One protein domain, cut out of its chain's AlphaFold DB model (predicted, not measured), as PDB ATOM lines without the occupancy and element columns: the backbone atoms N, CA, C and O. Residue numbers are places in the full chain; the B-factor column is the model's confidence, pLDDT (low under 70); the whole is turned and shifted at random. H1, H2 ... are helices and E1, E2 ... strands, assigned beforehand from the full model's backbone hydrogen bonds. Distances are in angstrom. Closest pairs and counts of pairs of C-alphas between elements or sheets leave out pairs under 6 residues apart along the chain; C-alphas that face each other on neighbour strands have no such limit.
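AT A GLANCE: This is residues 2 to 88 and 97 to 105 of the 948 residues of the protein "uncharacterized protein LOC114853759 isoform X2" of Betta splendens (UniProt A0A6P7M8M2). One long helix, H2, has the short helix H1 folded back on its first part, residues 18 to 26, and a small head at residues 28 to 36. That head is the small hairpin of strands E1 and E2 with two short helices, H3 and H4, and a long loop, residues 42 to 60, leads back to it from the end of H2. The printed part has 96 residues with four named helices and two named strands, in the order H1, H2, E1, E2, H3, H4; the sheet, E1 - E2, is antiparallel. The class is mostly helix. The whole is compact, with a radius of gyration of the C-alphas of 14.4 A, and spans 40 by 33 by 24 A.

IN THESE COORDINATES: H1 is residues 3 to 10, 10.6 A from first to last C-alpha, and C-alpha 3 stands at (-5.228, 23.280, -11.288). H2 is residues 17 to 41, 36.3 A long, from C-alpha 17 at (-15.543, 27.506, -28.414) to C-alpha 41 at (-25.141, 25.736, 6.554). E1, residues 61 to 63, measures 7.0 A, and E2, residues 70 to 72, measures 7.1 A. H3 is residues 76 to 80, 6.2 A. H4 is residues 100 to 105, 8.6 A, and C-alpha 105 stands at (-30.932, 14.810, -6.528).

HOW THE PARTS SIT: H1 and H2 form a helical hairpin. They touch, H2 with residues 18 to 26 alone, and the closest C-alphas are those of Ala 9 and Arg 19, 5.2 A apart. They run opposite ways at a steep tilt of 39 degrees. The C-alpha of Trp 32 in H2 is 7.5 A from that of Pro 63 in E1 and 7.5 A from that of Met 70 in E2, the closest C-alphas in each case. E1 and E2 are a hairpin of antiparallel neighbours, their directions at 138 degrees; N 62 and O 71 are 2.8 A apart and N 71 and O 62 3.0 A, within hydrogen-bond range. The closest C-alphas of E1 and H4 are those of Pro 63 and Ser 104, 5.5 A apart. H3 and H4 touch, closest at the C-alphas of Trp 77 and Val 100, 5.9 A. H2 is apart from H3 and from H4. In H1, H2, H3 and H4 every O i to N i+4 pair is within hydrogen-bond range.

THE WHOLE: The two C-alphas farthest apart are those of Ser 11 and Asn 55, 40.5 A. The link from H2 to E1, 19 residues, is long. Residues 89 to 96 are not printed, and C-alphas 88 and 97 are 14.3 A apart across this cut, which lies between H3 and H4. The mean pLDDT of the printed part is 86.2; residue 88 and residues 97 to 98 are under 70.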
ATOM      1  N   ASP A   2      -9.331  22.170  -9.256       71.38
ATOM      2  CA  ASP A   2      -8.187  21.375  -9.700       71.38
ATOM      3  C   ASP A   2      -7.373  22.170 -10.731       71.38
ATOM      4  O   ASP A   2      -7.905  22.579 -11.764       71.38
ATOM      5  N   GLU A   3      -6.092  22.422 -10.454       80.88
ATOM      6  CA  GLU A   3      -5.228  23.280 -11.288       80.88
ATOM      7  C   GLU A   3      -5.093  22.752 -12.726       80.88
ATOM      8  O   GLU A   3      -5.016  23.525 -13.680       80.88
ATOM      9  N   ILE A   4      -5.165  21.427 -12.883       85.69
ATOM     10  CA  ILE A   4      -5.124  20.708 -14.161       85.69
ATOM     11  C   ILE A   4      -6.313  21.091 -15.059       85.69
ATOM     12  O   ILE A   4      -6.110  21.371 -16.242       85.69
ATOM     13  N   ASP A   5      -7.536  21.173 -14.513       83.75
ATOM     14  CA  ASP A   5      -8.726  21.589 -15.277       83.75
ATOM     15  C   ASP A   5      -8.556  23.029 -15.802       83.75
ATOM     16  O   ASP A   5      -8.959  23.356 -16.921       83.75
ATOM     17  N   VAL A   6      -7.948  23.906 -14.991       86.62
ATOM     18  CA  VAL A   6      -7.707  25.314 -15.342       86.62
ATOM     19  C   VAL A   6      -6.627  25.421 -16.419       86.62
ATOM     20  O   VAL A   6      -6.841  26.097 -17.425       86.62
ATOM     21  N   ALA A   7      -5.507  24.709 -16.270       87.56
ATOM     22  CA  ALA A   7      -4.458  24.641 -17.286       87.56
ATOM     23  C   ALA A   7      -5.002  24.109 -18.626       87.56
ATOM     24  O   ALA A   7      -4.743  24.698 -19.678       87.56
ATOM     25  N   GLN A   8      -5.843  23.067 -18.592       88.50
ATOM     26  CA  GLN A   8      -6.525  22.543 -19.777       88.50
ATOM     27  C   GLN A   8      -7.489  23.565 -20.401       88.50
ATOM     28  O   GLN A   8      -7.589  23.642 -21.621       88.50
ATOM     29  N   ALA A   9      -8.188  24.378 -19.606       87.62
ATOM     30  CA  ALA A   9      -9.047  25.436 -20.137       87.62
ATOM     31  C   ALA A   9      -8.249  26.576 -20.800       87.62
ATOM     32  O   ALA A   9      -8.732  27.187 -21.757       87.62
ATOM     33  N   PHE A  10      -7.040  26.868 -20.308       89.88
ATOM     34  CA  PHE A  10      -6.196  27.968 -20.786       89.88
ATOM     35  C   PHE A  10      -5.279  27.610 -21.966       89.88
ATOM     36  O   PHE A  10      -4.891  28.529 -22.690       89.88
ATOM     37  N   SER A  11      -4.989  26.327 -22.214       91.38
ATOM     38  CA  SER A  11      -4.195  25.879 -23.375       91.38
ATOM     39  C   SER A  11      -4.881  26.129 -24.727       91.38
ATOM     40  O   SER A  11      -4.214  26.261 -25.752       91.38
ATOM     41  N   PHE A  12      -6.211  26.253 -24.745       91.06
ATOM     42  CA  PHE A  12      -6.969  26.628 -25.940       91.06
ATOM     43  C   PHE A  12      -6.886  28.144 -26.223       91.06
ATOM     44  O   PHE A  12      -6.906  28.946 -25.282       91.06
ATOM     45  N   PRO A  13      -6.903  28.588 -27.498       91.12
ATOM     46  CA  PRO A  13      -6.851  30.010 -27.844       91.12
ATOM     47  C   PRO A  13      -7.961  30.857 -27.189       91.12
ATOM     48  O   PRO A  13      -9.087  30.362 -27.012       91.12
ATOM     49  N   PRO A  14      -7.699  32.139 -26.857       90.31
ATOM     50  CA  PRO A  14      -8.721  33.081 -26.402       90.31
ATOM     51  C   PRO A  14      -9.932  33.128 -27.347       90.31
ATOM     52  O   PRO A  14      -9.799  32.991 -28.559       90.31
ATOM     53  N   GLY A  15     -11.137  33.272 -26.791       85.06
ATOM     54  CA  GLY A  15     -12.389  33.304 -27.562       85.06
ATOM     55  C   GLY A  15     -12.839  31.966 -28.181       85.06
ATOM     56  O   GLY A  15     -13.987  31.865 -28.616       85.06
ATOM     57  N   SER A  16     -11.998  30.923 -28.189       90.75
ATOM     58  CA  SER A  16     -12.347  29.624 -28.779       90.75
ATOM     59  C   SER A  16     -13.556  28.959 -28.101       90.75
ATOM     60  O   SER A  16     -13.797  29.085 -26.893       90.75
ATOM     61  N   LYS A  17     -14.334  28.202 -28.892       86.00
ATOM     62  CA  LYS A  17     -15.543  27.506 -28.414       86.00
ATOM     63  C   LYS A  17     -15.222  26.521 -27.278       86.00
ATOM     64  O   LYS A  17     -15.984  26.468 -26.316       86.00
ATOM     65  N   GLN A  18     -14.100  25.799 -27.370       84.69
ATOM     66  CA  GLN A  18     -13.635  24.850 -26.348       84.69
ATOM     67  C   GLN A  18     -13.275  25.556 -25.034       84.69
ATOM     68  O   GLN A  18     -13.860  25.226 -24.003       84.69
ATOM     69  N   ARG A  19     -12.416  26.589 -25.077       88.88
ATOM     70  CA  ARG A  19     -12.044  27.387 -23.893       88.88
ATOM     71  C   ARG A  19     -13.266  27.907 -23.149       88.88
ATOM     72  O   ARG A  19     -13.354  27.768 -21.933       88.88
ATOM     73  N   ARG A  20     -14.242  28.465 -23.876       86.25
ATOM     74  CA  ARG A  20     -15.462  29.001 -23.258       86.25
ATOM     75  C   ARG A  20     -16.291  27.922 -22.556       86.25
ATOM     76  O   ARG A  20     -16.769  28.192 -21.462       86.25
ATOM     77  N   VAL A  21     -16.436  26.726 -23.134       85.56
ATOM     78  CA  VAL A  21     -17.184  25.615 -22.507       85.56
ATOM     79  C   VAL A  21     -16.456  25.064 -21.275       85.56
ATOM     80  O   VAL A  21     -17.106  24.779 -20.272       85.56
ATOM     81  N   LEU A  22     -15.122  24.961 -21.305       86.94
ATOM     82  CA  LEU A  22     -14.341  24.515 -20.144       86.94
ATOM     83  C   LEU A  22     -14.413  25.528 -18.988       86.94
ATOM     84  O   LEU A  22     -14.699  25.142 -17.858       86.94
ATOM     85  N   LEU A  23     -14.260  26.827 -19.271       89.00
ATOM     86  CA  LEU A  23     -14.397  27.892 -18.267       89.00
ATOM     87  C   LEU A  23     -15.835  28.024 -17.724       89.00
ATOM     88  O   LEU A  23     -16.020  28.283 -16.537       89.00
ATOM     89  N   GLU A  24     -16.854  27.812 -18.564       89.00
ATOM     90  CA  GLU A  24     -18.270  27.735 -18.166       89.00
ATOM     91  C   GLU A  24     -18.513  26.533 -17.233       89.00
ATOM     92  O   GLU A  24     -19.140  26.679 -16.187       89.00
ATOM     93  N   SER A  25     -17.941  25.366 -17.547       87.31
ATOM     94  CA  SER A  25     -18.027  24.171 -16.698       87.31
ATOM     95  C   SER A  25     -17.286  24.330 -15.364       87.31
ATOM     96  O   SER A  25     -17.789  23.880 -14.337       87.31
ATOM     97  N   LEU A  26     -16.118  24.983 -15.362       89.50
ATOM     98  CA  LEU A  26     -15.350  25.292 -14.151       89.50
ATOM     99  C   LEU A  26     -16.093  26.260 -13.232       89.50
ATOM    100  O   LEU A  26     -16.203  25.996 -12.035       89.50
ATOM    101  N   ARG A  27     -16.662  27.335 -13.793       91.12
ATOM    102  CA  ARG A  27     -17.496  28.276 -13.036       91.12
ATOM    103  C   ARG A  27     -18.665  27.549 -12.385       91.12
ATOM    104  O   ARG A  27     -18.781  27.582 -11.170       91.12
ATOM    105  N   ASN A  28     -19.442  26.791 -13.158       91.50
ATOM    106  CA  ASN A  28     -20.590  26.071 -12.614       91.50
ATOM    107  C   ASN A  28     -20.200  25.007 -11.559       91.50
ATOM    108  O   ASN A  28     -21.001  24.722 -10.672       91.50
ATOM    109  N   LYS A  29     -18.997  24.410 -11.646       89.88
ATOM    110  CA  LYS A  29     -18.427  23.492 -10.635       89.88
ATOM    111  C   LYS A  29     -18.131  24.244  -9.326       89.88
ATOM    112  O   LYS A  29     -18.469  23.729  -8.264       89.88
ATOM    113  N   GLY A  30     -17.597  25.466  -9.401       91.69
ATOM    114  CA  GLY A  30     -17.420  26.370  -8.256       91.69
ATOM    115  C   GLY A  30     -18.742  26.890  -7.676       91.69
ATOM    116  O   GLY A  30     -18.982  26.747  -6.480       91.69
ATOM    117  N   ASP A  31     -19.647  27.390  -8.523       93.25
ATOM    118  CA  ASP A  31     -20.992  27.840  -8.136       93.25
ATOM    119  C   ASP A  31     -21.763  26.714  -7.430       93.25
ATOM    120  O   ASP A  31     -22.441  26.933  -6.430       93.25
ATOM    121  N   TRP A  32     -21.646  25.475  -7.920       92.88
ATOM    122  CA  TRP A  32     -22.232  24.297  -7.281       92.88
ATOM    123  C   TRP A  32     -21.585  23.959  -5.932       92.88
ATOM    124  O   TRP A  32     -22.310  23.554  -5.027       92.88
ATOM    125  N   GLN A  33     -20.275  24.164  -5.754       91.31
ATOM    126  CA  GLN A  33     -19.613  23.994  -4.452       91.31
ATOM    127  C   GLN A  33     -20.118  25.028  -3.433       91.31
ATOM    128  O   GLN A  33     -20.549  24.633  -2.351       91.31
ATOM    129  N   HIS A  34     -20.185  26.312  -3.812       92.56
ATOM    130  CA  HIS A  34     -20.812  27.376  -3.007       92.56
ATOM    131  C   HIS A  34     -22.266  27.037  -2.648       92.56
ATOM    132  O   HIS A  34     -22.644  27.020  -1.480       92.56
ATOM    133  N   ASN A  35     -23.070  26.656  -3.644       92.62
ATOM    134  CA  ASN A  35     -24.461  26.250  -3.441       92.62
ATOM    135  C   ASN A  35     -24.596  25.032  -2.517       92.62
ATOM    136  O   ASN A  35     -25.555  24.948  -1.754       92.62
ATOM    137  N   CYS A  36     -23.661  24.080  -2.569       89.25
ATOM    138  CA  CYS A  36     -23.644  22.954  -1.641       89.25
ATOM    139  C   CYS A  36     -23.324  23.385  -0.211       89.25
ATOM    140  O   CYS A  36     -23.823  22.750   0.713       89.25
ATOM    141  N   GLN A  37     -22.517  24.425  -0.013       89.00
ATOM    142  CA  GLN A  37     -22.233  24.959   1.314       89.00
ATOM    143  C   GLN A  37     -23.446  25.717   1.879       89.00
ATOM    144  O   GLN A  37     -23.945  25.339   2.933       89.00
ATOM    145  N   VAL A  38     -24.032  26.647   1.115       89.19
ATOM    146  CA  VAL A  38     -25.294  27.341   1.466       89.19
ATOM    147  C   VAL A  38     -26.422  26.353   1.814       89.19
ATOM    148  O   VAL A  38     -27.160  26.538   2.780       89.19
ATOM    149  N   LEU A  39     -26.536  25.240   1.078       86.75
ATOM    150  CA  LEU A  39     -27.519  24.175   1.344       86.75
ATOM    151  C   LEU A  39     -27.192  23.265   2.549       86.75
ATOM    152  O   LEU A  39     -28.044  22.456   2.922       86.75
ATOM    153  N   GLN A  40     -25.986  23.341   3.120       84.25
ATOM    154  CA  GLN A  40     -25.591  22.636   4.349       84.25
ATOM    155  C   GLN A  40     -25.725  23.539   5.573       84.25
ATOM    156  O   GLN A  40     -26.350  23.135   6.553       84.25
ATOM    157  N   ASP A  41     -25.177  24.748   5.477       83.62
ATOM    158  CA  ASP A  41     -25.141  25.736   6.554       83.62
ATOM    159  C   ASP A  41     -26.542  26.337   6.792       83.62
ATOM    160  O   ASP A  41     -26.904  26.666   7.920       83.62
ATOM    161  N   GLY A  42     -27.375  26.390   5.742       81.06
ATOM    162  CA  GLY A  42     -28.757  26.876   5.800       81.06
ATOM    163  C   GLY A  42     -28.893  28.398   5.719       81.06
ATOM    164  O   GLY A  42     -29.998  28.907   5.904       81.06
ATOM    165  N   ASP A  43     -27.793  29.092   5.430       82.12
ATOM    166  CA  ASP A  43     -27.664  30.547   5.350       82.12
ATOM    167  C   ASP A  43     -26.934  30.964   4.056       82.12
ATOM    168  O   ASP A  43     -26.196  30.175   3.459       82.12
ATOM    169  N   GLY A  44     -27.149  32.206   3.618       84.69
ATOM    170  CA  GLY A  44     -26.618  32.769   2.375       84.69
ATOM    171  C   GLY A  44     -27.474  32.520   1.121       84.69
ATOM    172  O   GLY A  44     -28.488  31.821   1.132       84.69
ATOM    173  N   GLU A  45     -27.062  33.127   0.003       87.50
ATOM    174  CA  GLU A  45     -27.777  33.055  -1.279       87.50
ATOM    175  C   GLU A  45     -27.197  31.999  -2.232       87.50
ATOM    176  O   GLU A  45     -25.978  31.839  -2.349       87.50
ATOM    177  N   ILE A  46     -28.074  31.315  -2.981       89.62
ATOM    178  CA  ILE A  46     -27.661  30.375  -4.032       89.62
ATOM    179  C   ILE A  46     -27.419  31.065  -5.384       89.62
ATOM    180  O   ILE A  46     -28.277  31.766  -5.926       89.62
ATOM    181  N   VAL A  47     -26.274  30.772  -6.001       90.88
ATOM    182  CA  VAL A  47     -25.947  31.160  -7.377       90.88
ATOM    183  C   VAL A  47     -26.798  30.337  -8.346       90.88
ATOM    184  O   VAL A  47     -26.722  29.105  -8.386       90.88
ATOM    185  N   THR A  48     -27.625  31.009  -9.145       90.56
ATOM    186  CA  THR A  48     -28.583  30.376 -10.067       90.56
ATOM    187  C   THR A  48     -28.289  30.735 -11.521       90.56
ATOM    188  O   THR A  48     -27.886  31.853 -11.823       90.56
ATOM    189  N   TRP A  49     -28.537  29.803 -12.454       84.94
ATOM    190  CA  TRP A  49     -28.265  30.006 -13.891       84.94
ATOM    191  C   TRP A  49     -29.011  31.213 -14.495       84.94
ATOM    192  O   TRP A  49     -28.578  31.818 -15.474       84.94
ATOM    193  N   LYS A  50     -30.162  31.553 -13.911       84.69
ATOM    194  CA  LYS A  50     -30.860  32.821 -14.109       84.69
ATOM    195  C   LYS A  50     -31.360  33.291 -12.751       84.69
ATOM    196  O   LYS A  50     -32.150  32.569 -12.132       84.69
ATOM    197  N   GLN A  51     -30.956  34.497 -12.353       79.19
ATOM    198  CA  GLN A  51     -31.545  35.190 -11.210       79.19
ATOM    199  C   GLN A  51     -33.078  35.228 -11.363       79.19
ATOM    200  O   GLN A  51     -33.583  35.473 -12.467       79.19
ATOM    201  N   PRO A  52     -33.845  34.928 -10.302       79.12
ATOM    202  CA  PRO A  52     -35.294  34.983 -10.365       79.12
ATOM    203  C   PRO A  52     -35.786  36.436 -10.329       79.12
ATOM    204  O   PRO A  52     -35.305  37.251  -9.553       79.12
ATOM    205  N   SER A  53     -36.813  36.749 -11.119       75.69
ATOM    206  CA  SER A  53     -37.462  38.071 -11.161       75.69
ATOM    207  C   SER A  53     -38.412  38.352  -9.979       75.69
ATOM    208  O   SER A  53     -39.263  39.230 -10.074       75.69
ATOM    209  N   ALA A  54     -38.357  37.531  -8.930       77.56
ATOM    210  CA  ALA A  54     -39.200  37.559  -7.737       77.56
ATOM    211  C   ALA A  54     -38.595  36.620  -6.679       77.56
ATOM    212  O   ALA A  54     -37.831  35.718  -7.033       77.56
ATOM    213  N   ASN A  55     -38.992  36.746  -5.412       74.75
ATOM    214  CA  ASN A  55     -38.566  35.809  -4.369       74.75
ATOM    215  C   ASN A  55     -39.103  34.395  -4.666       74.75
ATOM    216  O   ASN A  55     -40.313  34.165  -4.695       74.75
ATOM    217  N   VAL A  56     -38.194  33.445  -4.900       80.12
ATOM    218  CA  VAL A  56     -38.486  32.028  -5.164       80.12
ATOM    219  C   VAL A  56     -37.726  31.186  -4.145       80.12
ATOM    220  O   VAL A  56     -36.552  31.440  -3.897       80.12
ATOM    221  N   SER A  57     -38.386  30.178  -3.570       83.81
ATOM    222  CA  SER A  57     -37.781  29.314  -2.551       83.81
ATOM    223  C   SER A  57     -36.564  28.556  -3.092       83.81
ATOM    224  O   SER A  57     -36.587  28.021  -4.203       83.81
ATOM    225  N   VAL A  58     -35.517  28.441  -2.274       86.00
ATOM    226  CA  VAL A  58     -34.300  27.665  -2.574       86.00
ATOM    227  C   VAL A  58     -34.639  26.203  -2.912       86.00
ATOM    228  O   VAL A  58     -34.015  25.600  -3.784       86.00
ATOM    229  N   GLU A  59     -35.696  25.646  -2.308       85.94
ATOM    230  CA  GLU A  59     -36.162  24.270  -2.548       85.94
ATOM    231  C   GLU A  59     -36.736  24.024  -3.960       85.94
ATOM    232  O   GLU A  59     -36.904  22.872  -4.377       85.94
ATOM    233  N   ASP A  60     -37.052  25.091  -4.705       88.00
ATOM    234  CA  ASP A  60     -37.479  25.004  -6.101       88.00
ATOM    235  C   ASP A  60     -36.306  24.835  -7.073       88.00
ATOM    236  O   ASP A  60     -36.548  24.543  -8.248       88.00
ATOM    237  N   TYR A  61     -35.053  24.971  -6.627       90.69
ATOM    238  CA  TYR A  61     -33.868  24.848  -7.477       90.69
ATOM    239  C   TYR A  61     -33.194  23.471  -7.382       90.69
ATOM    240  O   TYR A  61     -33.224  22.786  -6.362       90.69
ATOM    241  N   LEU A  62     -32.616  23.041  -8.504       91.56
ATOM    242  CA  LEU A  62     -32.009  21.729  -8.702       91.56
ATOM    243  C   LEU A  62     -30.803  21.834  -9.663       91.56
ATOM    244  O   LEU A  62     -30.946  22.435 -10.734       91.56
ATOM    245  N   PRO A  63     -29.640  21.229  -9.344       93.12
ATOM    246  CA  PRO A  63     -28.449  21.283 -10.197       93.12
ATOM    247  C   PRO A  63     -28.571  20.353 -11.411       93.12
ATOM    248  O   PRO A  63     -29.161  19.271 -11.323       93.12
ATOM    249  N   CYS A  64     -27.987  20.726 -12.550       92.06
ATOM    250  CA  CYS A  64     -27.897  19.837 -13.712       92.06
ATOM    251  C   CYS A  64     -26.852  18.728 -13.508       92.06
ATOM    252  O   CYS A  64     -25.719  19.007 -13.132       92.06
ATOM    253  N   GLN A  65     -27.189  17.479 -13.859       89.50
ATOM    254  CA  GLN A  65     -26.267  16.332 -13.759       89.50
ATOM    255  C   GLN A  65     -25.065  16.363 -14.729       89.50
ATOM    256  O   GLN A  65     -24.226  15.470 -14.678       89.50
ATOM    257  N   HIS A  66     -25.000  17.342 -15.639       90.00
ATOM    258  CA  HIS A  66     -23.945  17.450 -16.652       90.00
ATOM    259  C   HIS A  66     -23.115  18.729 -16.509       90.00
ATOM    260  O   HIS A  66     -21.897  18.672 -16.623       90.00
ATOM    261  N   CYS A  67     -23.757  19.877 -16.265       90.31
ATOM    262  CA  CYS A  67     -23.073  21.168 -16.153       90.31
ATOM    263  C   CYS A  67     -23.103  21.775 -14.747       90.31
ATOM    264  O   CYS A  67     -22.677  22.912 -14.613       90.31
ATOM    265  N   TYR A  68     -23.636  21.079 -13.733       91.06
ATOM    266  CA  TYR A  68     -23.723  21.478 -12.312       91.06
ATOM    267  C   TYR A  68     -24.558  22.730 -11.967       91.06
ATOM    268  O   TYR A  68     -25.099  22.802 -10.864       91.06
ATOM    269  N   ALA A  69     -24.768  23.659 -12.904       91.38
ATOM    270  CA  ALA A  69     -25.549  24.881 -12.697       91.38
ATOM    271  C   ALA A  69     -26.984  24.625 -12.185       91.38
ATOM    272  O   ALA A  69     -27.641  23.651 -12.570       91.38
ATOM    273  N   MET A  70     -27.474  25.533 -11.332       91.94
ATOM    274  CA  MET A  70     -28.780  25.459 -10.664       91.94
ATOM    275  C   MET A  70     -29.917  26.028 -11.523       91.94
ATOM    276  O   MET A  70     -29.895  27.197 -11.912       91.94
ATOM    277  N   PHE A  71     -30.961  25.224 -11.747       91.50
ATOM    278  CA  PHE A  71     -32.180  25.596 -12.479       91.50
ATOM    279  C   PHE A  71     -33.436  25.340 -11.646       91.50
ATOM    280  O   PHE A  71     -33.473  24.415 -10.836       91.50
ATOM    281  N   LYS A  72     -34.522  26.072 -11.924       89.88
ATOM    282  CA  LYS A  72     -35.851  25.755 -11.380       89.88
ATOM    283  C   LYS A  72     -36.256  24.321 -11.762       89.88
ATOM    284  O   LYS A  72     -36.172  23.924 -12.928       89.88
ATOM    285  N   ARG A  73     -36.745  23.535 -10.799       88.25
ATOM    286  CA  ARG A  73     -37.049  22.092 -10.914       88.25
ATOM    287  C   ARG A  73     -38.113  21.732 -11.953       88.25
ATOM    288  O   ARG A  73     -38.204  20.572 -12.362       88.25
ATOM    289  N   THR A  74     -38.913  22.711 -12.368       87.25
ATOM    290  CA  THR A  74     -39.915  22.643 -13.444       87.25
ATOM    291  C   THR A  74     -39.318  22.871 -14.838       87.25
ATOM    292  O   THR A  74     -39.920  22.477 -15.839       87.25
ATOM    293  N   GLU A  75     -38.131  23.476 -14.920       88.75
ATOM    294  CA  GLU A  75     -37.473  23.906 -16.159       88.75
ATOM    295  C   GLU A  75     -36.218  23.093 -16.490       88.75
ATOM    296  O   GLU A  75     -35.899  22.937 -17.666       88.75
ATOM    297  N   LEU A  76     -35.556  22.508 -15.483       89.81
ATOM    298  CA  LEU A  76     -34.310  21.740 -15.626       89.81
ATOM    299  C   LEU A  76     -34.358  20.675 -16.745       89.81
ATOM    300  O   LEU A  76     -33.361  20.445 -17.421       89.81
ATOM    301  N   TRP A  77     -35.522  20.066 -17.010       88.06
ATOM    302  CA  TRP A  77     -35.676  19.076 -18.087       88.06
ATOM    303  C   TRP A  77     -35.602  19.666 -19.503       88.06
ATOM    304  O   TRP A  77     -35.283  18.933 -20.439       88.06
ATOM    305  N   ARG A  78     -35.909  20.959 -19.682       89.12
ATOM    306  CA  ARG A  78     -35.706  21.673 -20.952       89.12
ATOM    307  C   ARG A  78     -34.221  21.929 -21.172       89.12
ATOM    308  O   ARG A  78     -33.745  21.698 -22.276       89.12
ATOM    309  N   HIS A  79     -33.499  22.316 -20.118       89.94
ATOM    310  CA  HIS A  79     -32.049  22.490 -20.172       89.94
ATOM    311  C   HIS A  79     -31.305  21.167 -20.421       89.94
ATOM    312  O   HIS A  79     -30.458  21.115 -21.300       89.94
ATOM    313  N   GLU A  80     -31.630  20.076 -19.716       87.19
ATOM    314  CA  GLU A  80     -30.889  18.804 -19.847       87.19
ATOM    315  C   GLU A  80     -30.917  18.231 -21.282       87.19
ATOM    316  O   GLU A  80     -29.960  17.589 -21.709       87.19
ATOM    317  N   ARG A  81     -31.966  18.526 -22.067       84.50
ATOM    318  CA  ARG A  81     -32.054  18.158 -23.496       84.50
ATOM    319  C   ARG A  81     -31.076  18.910 -24.408       84.50
ATOM    320  O   ARG A  81     -30.827  18.438 -25.511       84.50
ATOM    321  N   SER A  82     -30.586  20.074 -23.988       87.06
ATOM    322  CA  SER A  82     -29.727  20.981 -24.765       87.06
ATOM    323  C   SER A  82     -28.459  21.392 -24.002       87.06
ATOM    324  O   SER A  82     -27.790  22.366 -24.355       87.06
ATOM    325  N   CYS A  83     -28.117  20.652 -22.943       87.31
ATOM    326  CA  CYS A  83     -26.978  20.930 -22.083       87.31
ATOM    327  C   CYS A  83     -25.662  20.663 -22.826       87.31
ATOM    328  O   CYS A  83     -25.389  19.536 -23.232       87.31
ATOM    329  N   ARG A  84     -24.821  21.694 -22.962       84.44
ATOM    330  CA  ARG A  84     -23.547  21.630 -23.706       84.44
ATOM    331  C   ARG A  84     -22.508  20.705 -23.072       84.44
ATOM    332  O   ARG A  84     -21.664  20.176 -23.782       84.44
ATOM    333  N   SER A  85     -22.595  20.489 -21.761       83.56
ATOM    334  CA  SER A  85     -21.746  19.546 -21.021       83.56
ATOM    335  C   SER A  85     -22.232  18.093 -21.122       83.56
ATOM    336  O   SER A  85     -21.579  17.195 -20.592       83.56
ATOM    337  N   LYS A  86     -23.376  17.824 -21.772       82.94
ATOM    338  CA  LYS A  86     -23.809  16.450 -22.028       82.94
ATOM    339  C   LYS A  86     -22.965  15.864 -23.164       82.94
ATOM    340  O   LYS A  86     -23.085  16.293 -24.309       82.94
ATOM    341  N   LYS A  87     -22.154  14.847 -22.853       77.81
ATOM    342  CA  LYS A  87     -21.466  14.040 -23.873       77.81
ATOM    343  C   LYS A  87     -22.496  13.390 -24.818       77.81
ATOM    344  O   LYS A  87     -23.553  12.970 -24.331       77.81
ATOM    345  N   PRO A  88     -22.225  13.286 -26.134       63.28
ATOM    346  CA  PRO A  88     -23.017  12.418 -27.001       63.28
ATOM    347  C   PRO A  88     -22.987  10.985 -26.448       63.28
ATOM    348  O   PRO A  88     -21.996  10.563 -25.857       63.28
ATOM    349  N   ARG A  97     -34.467   7.318 -20.384       55.78
ATOM    350  CA  ARG A  97     -34.863   8.676 -19.963       55.78
ATOM    351  C   ARG A  97     -35.062   8.689 -18.447       55.78
ATOM    352  O   ARG A  97     -36.180   8.554 -17.944       55.78
ATOM    353  N   ASN A  98     -33.955   8.796 -17.722       60.47
ATOM    354  CA  ASN A  98     -33.933   8.956 -16.284       60.47
ATOM    355  C   ASN A  98     -34.754  10.194 -15.932       60.47
ATOM    356  O   ASN A  98     -34.779  11.189 -16.656       60.47
ATOM    357  N   ARG A  99     -35.463  10.140 -14.804       77.00
ATOM    358  CA  ARG A  99     -36.151  11.328 -14.306       77.00
ATOM    359  C   ARG A  99     -35.070  12.347 -13.950       77.00
ATOM    360  O   ARG A  99     -34.402  12.152 -12.947       77.00
ATOM    361  N   VAL A 100     -34.949  13.416 -14.727       83.44
ATOM    362  CA  VAL A 100     -34.071  14.590 -14.525       83.44
ATOM    363  C   VAL A 100     -33.840  14.913 -13.039       83.44
ATOM    364  O   VAL A 100     -32.731  14.830 -12.518       83.44
ATOM    365  N   GLN A 101     -34.933  15.124 -12.296       85.88
ATOM    366  CA  GLN A 101     -34.909  15.431 -10.859       85.88
ATOM    367  C   GLN A 101     -34.328  14.312  -9.963       85.88
ATOM    368  O   GLN A 101     -33.873  14.587  -8.860       85.88
ATOM    369  N   LYS A 102     -34.348  13.039 -10.392       85.88
ATOM    370  CA  LYS A 102     -33.624  11.944  -9.714       85.88
ATOM    371  C   LYS A 102     -32.118  12.102  -9.899       85.88
ATOM    372  O   LYS A 102     -31.405  11.935  -8.921       85.88
ATOM    373  N   ALA A 103     -31.641  12.342 -11.120       85.44
ATOM    374  CA  ALA A 103     -30.206  12.440 -11.383       85.44
ATOM    375  C   ALA A 103     -29.615  13.612 -10.589       85.44
ATOM    376  O   ALA A 103     -28.820  13.395  -9.677       85.44
ATOM    377  N   SER A 104     -30.177  14.802 -10.818       87.50
ATOM    378  CA  SER A 104     -29.939  16.035 -10.061       87.50
ATOM    379  C   SER A 104     -29.900  15.839  -8.536       87.50
ATOM    380  O   SER A 104     -28.974  16.293  -7.874       87.50
ATOM    381  N   SER A 105     -30.846  15.076  -7.972       87.19
ATOM    382  CA  SER A 105     -30.932  14.810  -6.528       87.19
ATOM    383  C   SER A 105     -29.704  14.126  -5.902       87.19
ATOM    384  O   SER A 105     -29.608  14.120  -4.673       87.19
TER     385      SER A 105